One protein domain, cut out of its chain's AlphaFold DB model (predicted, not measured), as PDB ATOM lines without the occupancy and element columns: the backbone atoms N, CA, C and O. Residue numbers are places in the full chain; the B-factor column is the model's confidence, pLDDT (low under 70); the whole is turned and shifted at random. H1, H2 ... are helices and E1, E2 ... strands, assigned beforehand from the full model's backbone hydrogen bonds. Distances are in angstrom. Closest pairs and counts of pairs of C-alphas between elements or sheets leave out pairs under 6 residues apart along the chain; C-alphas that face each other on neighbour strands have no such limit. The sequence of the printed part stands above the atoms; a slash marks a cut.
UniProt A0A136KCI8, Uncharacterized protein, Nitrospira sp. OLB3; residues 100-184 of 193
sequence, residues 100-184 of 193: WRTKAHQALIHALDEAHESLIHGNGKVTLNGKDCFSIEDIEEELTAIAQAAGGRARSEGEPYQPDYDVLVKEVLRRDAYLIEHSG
ATOM      1  N   TRP A 100      28.207  44.928  68.973       64.25
ATOM      2  CA  TRP A 100      29.173  45.999  69.221       64.25
ATOM      3  C   TRP A 100      28.674  47.037  70.239       64.25
ATOM      4  O   TRP A 100      29.458  47.493  71.060       64.25
ATOM      5  N   ARG A 101      27.380  47.380  70.237       64.75
ATOM      6  CA  ARG A 101      26.767  48.315  71.188       64.75
ATOM      7  C   ARG A 101      26.715  47.711  72.577       64.75
ATOM      8  O   ARG A 101      27.080  48.388  73.527       64.75
ATOM      9  N   THR A 102      26.320  46.444  72.702       67.56
ATOM     10  CA  THR A 102      26.346  45.748  73.997       67.56
ATOM     11  C   THR A 102      27.763  45.720  74.570       67.56
ATOM     12  O   THR A 102      27.950  46.032  75.741       67.56
ATOM     13  N   LYS A 103      28.768  45.427  73.732       72.44
ATOM     14  CA  LYS A 103      30.185  45.445  74.124       72.44
ATOM     15  C   LYS A 103      30.674  46.842  74.508       72.44
ATOM     16  O   LYS A 103      31.304  46.986  75.548       72.44
ATOM     17  N   ALA A 104      30.356  47.863  73.712       74.56
ATOM     18  CA  ALA A 104      30.722  49.248  74.002       74.56
ATOM     19  C   ALA A 104      30.064  49.748  75.290       74.56
ATOM     20  O   ALA A 104      30.732  50.327  76.134       74.56
ATOM     21  N   HIS A 105      28.781  49.458  75.491       72.62
ATOM     22  CA  HIS A 105      28.053  49.827  76.700       72.62
ATOM     23  C   HIS A 105      28.617  49.132  77.949       72.62
ATOM     24  O   HIS A 105      28.814  49.783  78.971       72.62
ATOM     25  N   GLN A 106      28.942  47.836  77.866       74.81
ATOM     26  CA  GLN A 106      29.602  47.111  78.959       74.81
ATOM     27  C   GLN A 106      30.986  47.687  79.279       74.81
ATOM     28  O   GLN A 106      31.297  47.878  80.451       74.81
ATOM     29  N   ALA A 107      31.790  48.006  78.260       81.00
ATOM     30  CA  ALA A 107      33.107  48.613  78.443       81.00
ATOM     31  C   ALA A 107      33.021  50.007  79.087       81.00
ATOM     32  O   ALA A 107      33.790  50.312  79.994       81.00
ATOM     33  N   LEU A 108      32.055  50.826  78.661       80.81
ATOM     34  CA  LEU A 108      31.797  52.149  79.233       80.81
ATOM     35  C   LEU A 108      31.366  52.074  80.702       80.81
ATOM     36  O   LEU A 108      31.868  52.835  81.521       80.81
ATOM     37  N   ILE A 109      30.449  51.157  81.034       80.19
ATOM     38  CA  ILE A 109      29.998  50.943  82.416       80.19
ATOM     39  C   ILE A 109      31.169  50.508  83.292       80.19
ATOM     40  O   ILE A 109      31.382  51.100  84.341       80.19
ATOM     41  N   HIS A 110      31.943  49.517  82.844       82.00
ATOM     42  CA  HIS A 110      33.093  49.021  83.595       82.00
ATOM     43  C   HIS A 110      34.114  50.131  83.868       82.00
ATOM     44  O   HIS A 110      34.587  50.271  84.989       82.00
ATOM     45  N   ALA A 111      34.410  50.957  82.861       83.50
ATOM     46  CA  ALA A 111      35.330  52.077  83.014       83.50
ATOM     47  C   ALA A 111      34.814  53.141  83.997       83.50
ATOM     48  O   ALA A 111      35.606  53.699  84.754       83.50
ATOM     49  N   LEU A 112      33.504  53.421  84.007       81.62
ATOM     50  CA  LEU A 112      32.921  54.318  85.007       81.62
ATOM     51  C   LEU A 112      32.956  53.717  86.410       81.62
ATOM     52  O   LEU A 112      33.326  54.433  87.331       81.62
ATOM     53  N   ASP A 113      32.634  52.434  86.569       81.88
ATOM     54  CA  ASP A 113      32.672  51.761  87.872       81.88
ATOM     55  C   ASP A 113      34.109  51.793  88.453       81.88
ATOM     56  O   ASP A 113      34.303  52.173  89.608       81.88
ATOM     57  N   GLU A 114      35.141  51.530  87.638       82.44
ATOM     58  CA  GLU A 114      36.555  51.662  88.045       82.44
ATOM     59  C   GLU A 114      36.935  53.105  88.412       82.44
ATOM     60  O   GLU A 114      37.629  53.357  89.404       82.44
ATOM     61  N   ALA A 115      36.482  54.079  87.620       79.81
ATOM     62  CA  ALA A 115      36.750  55.488  87.877       79.81
ATOM     63  C   ALA A 115      36.047  55.981  89.152       79.81
ATOM     64  O   ALA A 115      36.613  56.784  89.901       79.81
ATOM     65  N   HIS A 116      34.845  55.476  89.424       79.88
ATOM     66  CA  HIS A 116      34.072  55.734  90.630       79.88
ATOM     67  C   HIS A 116      34.767  55.150  91.864       79.88
ATOM     68  O   HIS A 116      34.971  55.858  92.852       79.88
ATOM     69  N   GLU A 117      35.216  53.895  91.798       77.94
ATOM     70  CA  GLU A 117      35.992  53.273  92.873       77.94
ATOM     71  C   GLU A 117      37.305  54.022  93.137       77.94
ATOM     72  O   GLU A 117      37.638  54.293  94.292       77.94
ATOM     73  N   SER A 118      38.020  54.444  92.089       75.19
ATOM     74  CA  SER A 118      39.227  55.273  92.215       75.19
ATOM     75  C   SER A 118      38.939  56.642  92.843       75.19
ATOM     76  O   SER A 118      39.766  57.172  93.589       75.19
ATOM     77  N   LEU A 119      37.775  57.235  92.566       75.06
ATOM     78  CA  LEU A 119      37.371  58.504  93.166       75.06
ATOM     79  C   LEU A 119      37.057  58.347  94.663       75.06
ATOM     80  O   LEU A 119      37.472  59.192  95.455       75.06
ATOM     81  N   ILE A 120      36.363  57.270  95.048       72.56
ATOM     82  CA  ILE A 120      35.985  56.986  96.442       72.56
ATOM     83  C   ILE A 120      37.189  56.542  97.280       72.56
ATOM     84  O   ILE A 120      37.345  56.978  98.421       72.56
ATOM     85  N   HIS A 121      38.023  55.653  96.740       69.56
ATOM     86  CA  HIS A 121      39.081  54.969  97.487       69.56
ATOM     87  C   HIS A 121      40.494  55.509  97.212       69.56
ATOM     88  O   HIS A 121      41.437  55.118  97.902       69.56
ATOM     89  N   GLY A 122      40.658  56.390  96.224       64.31
ATOM     90  CA  GLY A 122      41.949  56.907  95.767       64.31
ATOM     91  C   GLY A 122      42.162  58.409  95.994       64.31
ATOM     92  O   GLY A 122      41.602  59.035  96.891       64.31
ATOM     93  N   ASN A 123      43.021  59.005  95.160       63.72
ATOM     94  CA  ASN A 123      43.566  60.364  95.315       63.72
ATOM     95  C   ASN A 123      42.583  61.504  94.956       63.72
ATOM     96  O   ASN A 123      43.027  62.615  94.653       63.72
ATOM     97  N   GLY A 124      41.271  61.245  94.930       66.06
ATOM     98  CA  GLY A 124      40.255  62.224  94.525       66.06
ATOM     99  C   GLY A 124      40.341  62.629  93.048       66.06
ATOM    100  O   GLY A 124      40.014  63.762  92.701       66.06
ATOM    101  N   LYS A 125      40.836  61.730  92.186       73.00
ATOM    102  CA  LYS A 125      40.966  61.944  90.741       73.00
ATOM    103  C   LYS A 125      40.153  60.913  89.970       73.00
ATOM    104  O   LYS A 125      40.199  59.726  90.293       73.00
ATOM    105  N   VAL A 126      39.484  61.370  88.915       78.19
ATOM    106  CA  VAL A 126      38.853  60.500  87.921       78.19
ATOM    107  C   VAL A 126      39.929  60.057  86.940       78.19
ATOM    108  O   VAL A 126      40.565  60.900  86.310       78.19
ATOM    109  N   THR A 127      40.143  58.750  86.834       80.00
ATOM    110  CA  THR A 127      41.084  58.165  85.873       80.00
ATOM    111  C   THR A 127      40.307  57.249  84.944       80.00
ATOM    112  O   THR A 127      39.651  56.326  85.417       80.00
ATOM    113  N   LEU A 128      40.375  57.495  83.639       82.50
ATOM    114  CA  LEU A 128      39.738  56.671  82.611       82.50
ATOM    115  C   LEU A 128      40.796  56.225  81.610       82.50
ATOM    116  O   LEU A 128      41.634  57.022  81.196       82.50
ATOM    117  N   ASN A 129      40.791  54.940  81.243       80.06
ATOM    118  CA  ASN A 129      41.750  54.374  80.284       80.06
ATOM    119  C   ASN A 129      43.231  54.684  80.628       80.06
ATOM    120  O   ASN A 129      44.060  54.938  79.754       80.06
ATOM    121  N   GLY A 130      43.560  54.729  81.925       78.00
ATOM    122  CA  GLY A 130      44.902  55.062  82.416       78.00
ATOM    123  C   GLY A 130      45.302  56.542  82.313       78.00
ATOM    124  O   GLY A 130      46.473  56.856  82.528       78.00
ATOM    125  N   LYS A 131      44.370  57.449  81.999       81.38
ATOM    126  CA  LYS A 131      44.595  58.900  81.966       81.38
ATOM    127  C   LYS A 131      43.786  59.616  83.039       81.38
ATOM    128  O   LYS A 131      42.606  59.334  83.228       81.38
ATOM    129  N   ASP A 132      44.423  60.578  83.699       83.94
ATOM    130  CA  ASP A 132      43.757  61.493  84.624       83.94
ATOM    131  C   ASP A 132      42.859  62.453  83.822       83.94
ATOM    132  O   ASP A 132      43.348  63.180  82.953       83.94
ATOM    133  N   CYS A 133      41.566  62.495  84.140       79.75
ATOM    134  CA  CYS A 133      40.609  63.432  83.553       79.75
ATOM    135  C   CYS A 133      40.418  64.643  84.480       79.75
ATOM    136  O   CYS A 133      40.193  64.493  85.685       79.75
ATOM    137  N   PHE A 134      40.484  65.859  83.929       78.06
ATOM    138  CA  PHE A 134      40.400  67.116  84.687       78.06
ATOM    139  C   PHE A 134      39.176  67.971  84.333       78.06
ATOM    140  O   PHE A 134      38.876  68.937  85.051       78.06
ATOM    141  N   SER A 135      38.473  67.621  83.255       77.88
ATOM    142  CA  SER A 135      37.231  68.246  82.797       77.88
ATOM    143  C   SER A 135      36.166  67.205  82.407       77.88
ATOM    144  O   SER A 135      36.467  66.016  82.296       77.88
ATOM    145  N   ILE A 136      34.910  67.638  82.240       78.88
ATOM    146  CA  ILE A 136      33.843  66.756  81.729       78.88
ATOM    147  C   ILE A 136      34.143  66.405  80.273       78.88
ATOM    148  O   ILE A 136      33.927  65.273  79.860       78.88
ATOM    149  N   GLU A 137      34.695  67.357  79.528       80.44
ATOM    150  CA  GLU A 137      35.131  67.167  78.154       80.44
ATOM    151  C   GLU A 137      36.215  66.074  78.058       80.44
ATOM    152  O   GLU A 137      36.100  65.191  77.216       80.44
ATOM    153  N   ASP A 138      37.182  66.039  78.986       81.88
ATOM    154  CA  ASP A 138      38.208  64.980  79.048       81.88
ATOM    155  C   ASP A 138      37.568  63.604  79.300       81.88
ATOM    156  O   ASP A 138      37.988  62.593  78.742       81.88
ATOM    157  N   ILE A 139      36.547  63.552  80.161       82.50
ATOM    158  CA  ILE A 139      35.808  62.320  80.457       82.50
ATOM    159  C   ILE A 139      35.035  61.853  79.218       82.50
ATOM    160  O   ILE A 139      35.077  60.673  78.876       82.50
ATOM    161  N   GLU A 140      34.333  62.759  78.537       82.81
ATOM    162  CA  GLU A 140      33.587  62.450  77.316       82.81
ATOM    163  C   GLU A 140      34.513  61.966  76.190       82.81
ATOM    164  O   GLU A 140      34.177  60.998  75.500       82.81
ATOM    165  N   GLU A 141      35.686  62.583  76.029       84.56
ATOM    166  CA  GLU A 141      36.707  62.177  75.057       84.56
ATOM    167  C   GLU A 141      37.254  60.772  75.350       84.56
ATOM    168  O   GLU A 141      37.320  59.931  74.447       84.56
ATOM    169  N   GLU A 142      37.596  60.466  76.604       88.19
ATOM    170  CA  GLU A 142      38.132  59.145  76.954       88.19
ATOM    171  C   GLU A 142      37.063  58.047  76.902       88.19
ATOM    172  O   GLU A 142      37.323  56.956  76.389       88.19
ATOM    173  N   LEU A 143      35.830  58.323  77.340       84.31
ATOM    174  CA  LEU A 143      34.714  57.386  77.169       84.31
ATOM    175  C   LEU A 143      34.417  57.145  75.683       84.31
ATOM    176  O   LEU A 143      34.178  56.009  75.271       84.31
ATOM    177  N   THR A 144      34.507  58.180  74.849       84.00
ATOM    178  CA  THR A 144      34.410  58.044  73.391       84.00
ATOM    179  C   THR A 144      35.490  57.107  72.845       84.00
ATOM    180  O   THR A 144      35.175  56.191  72.081       84.00
ATOM    181  N   ALA A 145      36.742  57.266  73.279       84.88
ATOM    182  CA  ALA A 145      37.839  56.387  72.879       84.88
ATOM    183  C   ALA A 145      37.614  54.928  73.323       84.88
ATOM    184  O   ALA A 145      37.847  54.001  72.543       84.88
ATOM    185  N   ILE A 146      37.095  54.708  74.536       84.69
ATOM    186  CA  ILE A 146      36.737  53.373  75.051       84.69
ATOM    187  C   ILE A 146      35.624  52.742  74.204       84.69
ATOM    188  O   ILE A 146      35.727  51.582  73.798       84.69
ATOM    189  N   ALA A 147      34.577  53.506  73.886       80.00
ATOM    190  CA  ALA A 147      33.480  53.035  73.051       80.00
ATOM    191  C   ALA A 147      33.959  52.662  71.640       80.00
ATOM    192  O   ALA A 147      33.563  51.619  71.117       80.00
ATOM    193  N   GLN A 148      34.844  53.464  71.041       81.62
ATOM    194  CA  GLN A 148      35.468  53.168  69.747       81.62
ATOM    195  C   GLN A 148      36.332  51.899  69.804       81.62
ATOM    196  O   GLN A 148      36.191  51.023  68.949       81.62
ATOM    197  N   ALA A 149      37.171  51.747  70.835       82.38
ATOM    198  CA  ALA A 149      38.013  50.563  71.026       82.38
ATOM    199  C   ALA A 149      37.192  49.273  71.207       82.38
ATOM    200  O   ALA A 149      37.591  48.204  70.743       82.38
ATOM    201  N   ALA A 150      36.005  49.373  71.809       77.00
ATOM    202  CA  ALA A 150      35.054  48.271  71.947       77.00
ATOM    203  C   ALA A 150      34.292  47.927  70.645       77.00
ATOM    204  O   ALA A 150      33.419  47.052  70.643       77.00
ATOM    205  N   GLY A 151      34.620  48.588  69.528       68.88
ATOM    206  CA  GLY A 151      33.985  48.391  68.225       68.88
ATOM    207  C   GLY A 151      32.779  49.299  67.973       68.88
ATOM    208  O   GLY A 151      32.002  49.027  67.055       68.88
ATOM    209  N   GLY A 152      32.617  50.356  68.777       65.75
ATOM    210  CA  GLY A 152      31.666  51.438  68.548       65.75
ATOM    211  C   GLY A 152      31.869  52.100  67.189       65.75
ATOM    212  O   GLY A 152      32.997  52.258  66.726       65.75
ATOM    213  N   ARG A 153      30.773  52.482  66.532       61.66
ATOM    214  CA  ARG A 153      30.804  53.104  65.203       61.66
ATOM    215  C   ARG A 153      30.253  54.527  65.267       61.66
ATOM    216  O   ARG A 153      29.220  54.746  65.893       61.66
ATOM    217  N   ALA A 154      30.945  55.468  64.620       57.94
ATOM    218  CA  ALA A 154      30.388  56.782  64.298       57.94
ATOM    219  C   ALA A 154      29.397  56.635  63.138       57.94
ATOM    220  O   ALA A 154      29.650  55.879  62.194       57.94
ATOM    221  N   ARG A 155      28.298  57.382  63.172       52.84
ATOM    222  CA  ARG A 155      27.347  57.467  62.071       52.84
ATOM    223  C   ARG A 155      28.040  57.992  60.818       52.84
ATOM    224  O   ARG A 155      28.597  59.087  60.809       52.84
ATOM    225  N   SER A 156      27.917  57.229  59.737       48.50
ATOM    226  CA  SER A 156      28.199  57.711  58.386       48.50
ATOM    227  C   SER A 156      26.956  58.386  57.802       48.50
ATOM    228  O   SER A 156      25.819  57.985  58.077       48.50
ATOM    229  N   GLU A 157      27.160  59.437  57.013       41.88
ATOM    230  CA  GLU A 157      26.071  60.143  56.338       41.88
ATOM    231  C   GLU A 157      25.335  59.184  55.381       41.88
ATOM    232  O   GLU A 157      25.957  58.494  54.578       41.88
ATOM    233  N   GLY A 158      24.008  59.093  55.508       39.31
ATOM    234  CA  GLY A 158      23.171  58.200  54.694       39.31
ATOM    235  C   GLY A 158      22.966  56.774  55.229       39.31
ATOM    236  O   GLY A 158      22.121  56.064  54.689       39.31
ATOM    237  N   GLU A 159      23.644  56.346  56.301       39.38
ATOM    238  CA  GLU A 159      23.344  55.055  56.941       39.38
ATOM    239  C   GLU A 159      22.122  55.139  57.881       39.38
ATOM    240  O   GLU A 159      21.917  56.169  58.544       39.38
ATOM    241  N   PRO A 160      21.315  54.061  57.998       39.62
ATOM    242  CA  PRO A 160      20.251  53.993  58.993       39.62
ATOM    243  C   PRO A 160      20.844  54.181  60.396       39.62
ATOM    244  O   PRO A 160      21.824  53.524  60.750       39.62
ATOM    245  N   TYR A 161      20.245  55.092  61.179       39.97
ATOM    246  CA  TYR A 161      20.771  55.617  62.449       39.97
ATOM    247  C   TYR A 161      21.515  54.547  63.259       39.97
ATOM    248  O   TYR A 161      20.906  53.572  63.670       39.97
ATOM    249  N   GLN A 162      22.805  54.692  63.542       43.12
ATOM    250  CA  GLN A 162      23.491  53.900  64.571       43.12
ATOM    251  C   GLN A 162      23.574  54.783  65.822       43.12
ATOM    252  O   GLN A 162      23.781  55.984  65.672       43.12
ATOM    253  N   PRO A 163      23.322  54.275  67.042       48.41
ATOM    254  CA  PRO A 163      23.565  55.068  68.238       48.41
ATOM    255  C   PRO A 163      25.061  55.338  68.325       48.41
ATOM    256  O   PRO A 163      25.824  54.465  68.725       48.41
ATOM    257  N   ASP A 164      25.445  56.534  67.893       60.59
ATOM    258  CA  ASP A 164      26.795  57.064  68.000       60.59
ATOM    259  C   ASP A 164      27.337  56.816  69.409       60.59
ATOM    260  O   ASP A 164      26.583  56.870  70.390       60.59
ATOM    261  N   TYR A 165      28.640  56.566  69.532       61.88
ATOM    262  CA  TYR A 165      29.274  56.492  70.849       61.88
ATOM    263  C   TYR A 165      28.962  57.744  71.684       61.88
ATOM    264  O   TYR A 165      28.746  57.605  72.877       61.88
ATOM    265  N   ASP A 166      28.764  58.914  71.069       61.72
ATOM    266  CA  ASP A 166      28.320  60.145  71.740       61.72
ATOM    267  C   ASP A 166      27.017  59.974  72.538       61.72
ATOM    268  O   ASP A 166      26.820  60.596  73.583       61.72
ATOM    269  N   VAL A 167      26.095  59.139  72.048       64.31
ATOM    270  CA  VAL A 167      24.832  58.841  72.733       64.31
ATOM    271  C   VAL A 167      25.064  57.860  73.873       64.31
ATOM    272  O   VAL A 167      24.561  58.093  74.967       64.31
ATOM    273  N   LEU A 168      25.871  56.820  73.652       67.56
ATOM    274  CA  LEU A 168      26.235  55.852  74.693       67.56
ATOM    275  C   LEU A 168      27.008  56.506  75.843       67.56
ATOM    276  O   LEU A 168      26.707  56.261  77.006       67.56
ATOM    277  N   VAL A 169      27.960  57.380  75.530       70.81
ATOM    278  CA  VAL A 169      28.741  58.153  76.502       70.81
ATOM    279  C   VAL A 169      27.806  58.999  77.365       70.81
ATOM    280  O   VAL A 169      27.880  58.948  78.590       70.81
ATOM    281  N   LYS A 170      26.841  59.697  76.749       69.12
ATOM    282  CA  LYS A 170      25.835  60.493  77.474       69.12
ATOM    283  C   LYS A 170      24.866  59.643  78.297       69.12
ATOM    284  O   LYS A 170      24.458  60.074  79.373       69.12
ATOM    285  N   GLU A 171      24.465  58.472  77.807       66.44
ATOM    286  CA  GLU A 171      23.623  57.521  78.546       66.44
ATOM    287  C   GLU A 171      24.339  57.031  79.813       66.44
ATOM    288  O   GLU A 171      23.765  57.059  80.901       66.44
ATOM    289  N   VAL A 172      25.608  56.647  79.681       70.44
ATOM    290  CA  VAL A 172      26.402  56.065  80.766       70.44
ATOM    291  C   VAL A 172      26.822  57.134  81.782       70.44
ATOM    292  O   VAL A 172      26.684  56.913  82.981       70.44
ATOM    293  N   LEU A 173      27.173  58.346  81.343       69.69
ATOM    294  CA  LEU A 173      27.444  59.480  82.240       69.69
ATOM    295  C   LEU A 173      26.236  59.899  83.086       69.69
ATOM    296  O   LEU A 173      26.391  60.304  84.233       69.69
ATOM    297  N   ARG A 174      25.013  59.770  82.560       69.50
ATOM    298  CA  ARG A 174      23.792  60.041  83.341       69.50
ATOM    299  C   ARG A 174      23.554  59.027  84.455       69.50
ATOM    300  O   ARG A 174      22.865  59.358  85.416       69.50
ATOM    301  N   ARG A 175      24.070  57.803  84.316       66.88
ATOM    302  CA  ARG A 175      23.934  56.758  85.335       66.88
ATOM    303  C   ARG A 175      24.759  57.086  86.577       66.88
ATOM    304  O   ARG A 175      24.303  56.798  87.678       66.88
ATOM    305  N   ASP A 176      25.927  57.696  86.400       68.12
ATOM    306  CA  ASP A 176      26.851  57.999  87.492       68.12
ATOM    307  C   ASP A 176      26.983  59.510  87.727       68.12
ATOM    308  O   ASP A 176      28.040  60.126  87.573       68.12
ATOM    309  N   ALA A 177      25.861  60.128  88.111       65.50
ATOM    310  CA  ALA A 177      25.807  61.550  88.453       65.50
ATOM    311  C   ALA A 177      26.782  61.917  89.590       65.50
ATOM    312  O   ALA A 177      27.293  63.034  89.623       65.50
ATOM    313  N   TYR A 178      27.092  60.964  90.476       66.38
ATOM    314  CA  TYR A 178      28.031  61.152  91.578       66.38
ATOM    315  C   TYR A 178      29.447  61.446  91.073       66.38
ATOM    316  O   TYR A 178      30.085  62.392  91.540       66.38
ATOM    317  N   LEU A 179      29.919  60.699  90.071       67.62
ATOM    318  CA  LEU A 179      31.222  60.931  89.449       67.62
ATOM    319  C   LEU A 179      31.311  62.335  88.831       67.62
ATOM    320  O   LEU A 179      32.344  62.987  88.932       67.62
ATOM    321  N   ILE A 180      30.224  62.861  88.267       64.25
ATOM    322  CA  ILE A 180      30.187  64.218  87.693       64.25
ATOM    323  C   ILE A 180      30.156  65.295  88.788       64.25
ATOM    324  O   ILE A 180      30.837  66.315  88.679       64.25
ATOM    325  N   GLU A 181      29.385  65.083  89.853       64.62
ATOM    326  CA  GLU A 181      29.200  66.063  90.930       64.62
ATOM    327  C   GLU A 181      30.407  66.160  91.879       64.62
ATOM    328  O   GLU A 181      30.697  67.245  92.397       64.62
ATOM    329  N   HIS A 182      31.133  65.057  92.085       60.38
ATOM    330  CA  HIS A 182      32.159  64.933  93.130       60.38
ATOM    331  C   HIS A 182      33.600  64.807  92.625       60.38
ATOM    332  O   HIS A 182      34.532  64.844  93.425       60.38
ATOM    333  N   SER A 183      33.816  64.745  91.314       57.53
ATOM    334  CA  SER A 183      35.140  64.609  90.687       57.53
ATOM    335  C   SER A 183      36.082  65.804  90.863       57.53
ATOM    336  O   SER A 183      37.226  65.759  90.415       57.53
ATOM    337  N   GLY A 184      35.634  66.905  91.477       55.88
ATOM    338  CA  GLY A 184      36.467  68.094  91.665       55.88
ATOM    339  C   GLY A 184      36.955  68.719  90.348       55.88
ATOM    340  O   GLY A 184      37.854  69.567  90.387       55.88
TER     341      GLY A 184
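AT A GLANCE: This is residues 100 to 184 of the 193 residues of an uncharacterized protein of Nitrospira sp. OLB3 (UniProt A0A136KCI8). One long helix, H1, makes the backbone of this domain: H2 and H3, which run opposite ways, pack on its first half, while the small hairpin of E1 and E2 and the short H4 lie by its second half. At one end, the loop of residues 150 to 164 between H2 and H3 reaches out and adds to the length. The printed part has 85 residues, with four named helices and two named strands in the order H1, E1, E2, H2, H3, H4; E1 and E2 make an antiparallel sheet of two, and the class is mostly helix. The whole is compact, with a radius of gyration of the C-alphas of 13.0 A and spans of 45 by 20 by 19 A.

IN THESE COORDINATES: Find C-alpha 100 at (29.173, 45.999, 69.221); from there H1 runs through residues 100 to 121, 31.3 A from first to last C-alpha. Next come E1, residues 126 to 128, and E2, residues 131 to 133. Look for C-alpha 136 at (33.843, 66.756, 81.729), where H2 begins; it holds residues 136 to 149 and is 19.9 A long. After the loop, H3 holds residues 165 to 175, 15.4 A long. H4, residues 177 to 182, ends with C-alpha 182 at (32.159, 64.933, 93.130).

HOW THE PARTS SIT: Start at H1. Its residues 104 to 111 alone touch H2, closest at the C-alphas of Ala 104 and Ala 147, 4.8 A apart, at a steep tilt of 43 degrees, opposite ways. Its residues 105 to 112 alone touch H3, closest at the C-alphas of Ile 109 and Val 172, 6.5 A, at a steep tilt of 42 degrees, the same way. H2 and H3 touch, closest at the C-alphas of Ala 147 and Tyr 165, 5.9 A, at a steep tilt of 59 degrees. With residues 115 to 119 alone, H1 only just touches H4, with 3 pairs of C-alphas within 8 A, the closest being His 116 and Leu 179 at 6.0 A. In the hairpin E1 and E2, look at N 128 and O 131, 2.9 A apart, and N 133 and O 126, 2.9 A, both within hydrogen-bond range. The closest C-alphas of H1 and E1 are those of Ala 115 and Val 126, 5.4 A; H1 and E2 are apart. In H1, H2 and H4 every O i to N i+4 pair is within hydrogen-bond range, in H3 6 of 7.

THE WHOLE: The two C-alphas farthest apart are those of His 121 and Gly 158, 45.8 A. The printed part has no cut. The link from H2 to H3 is long, with 15 residues; the other links are tight. Mean pLDDT of the printed part is 70.5, and 39 residues are under 70, among them residues 151 to 168 and 173 to 184.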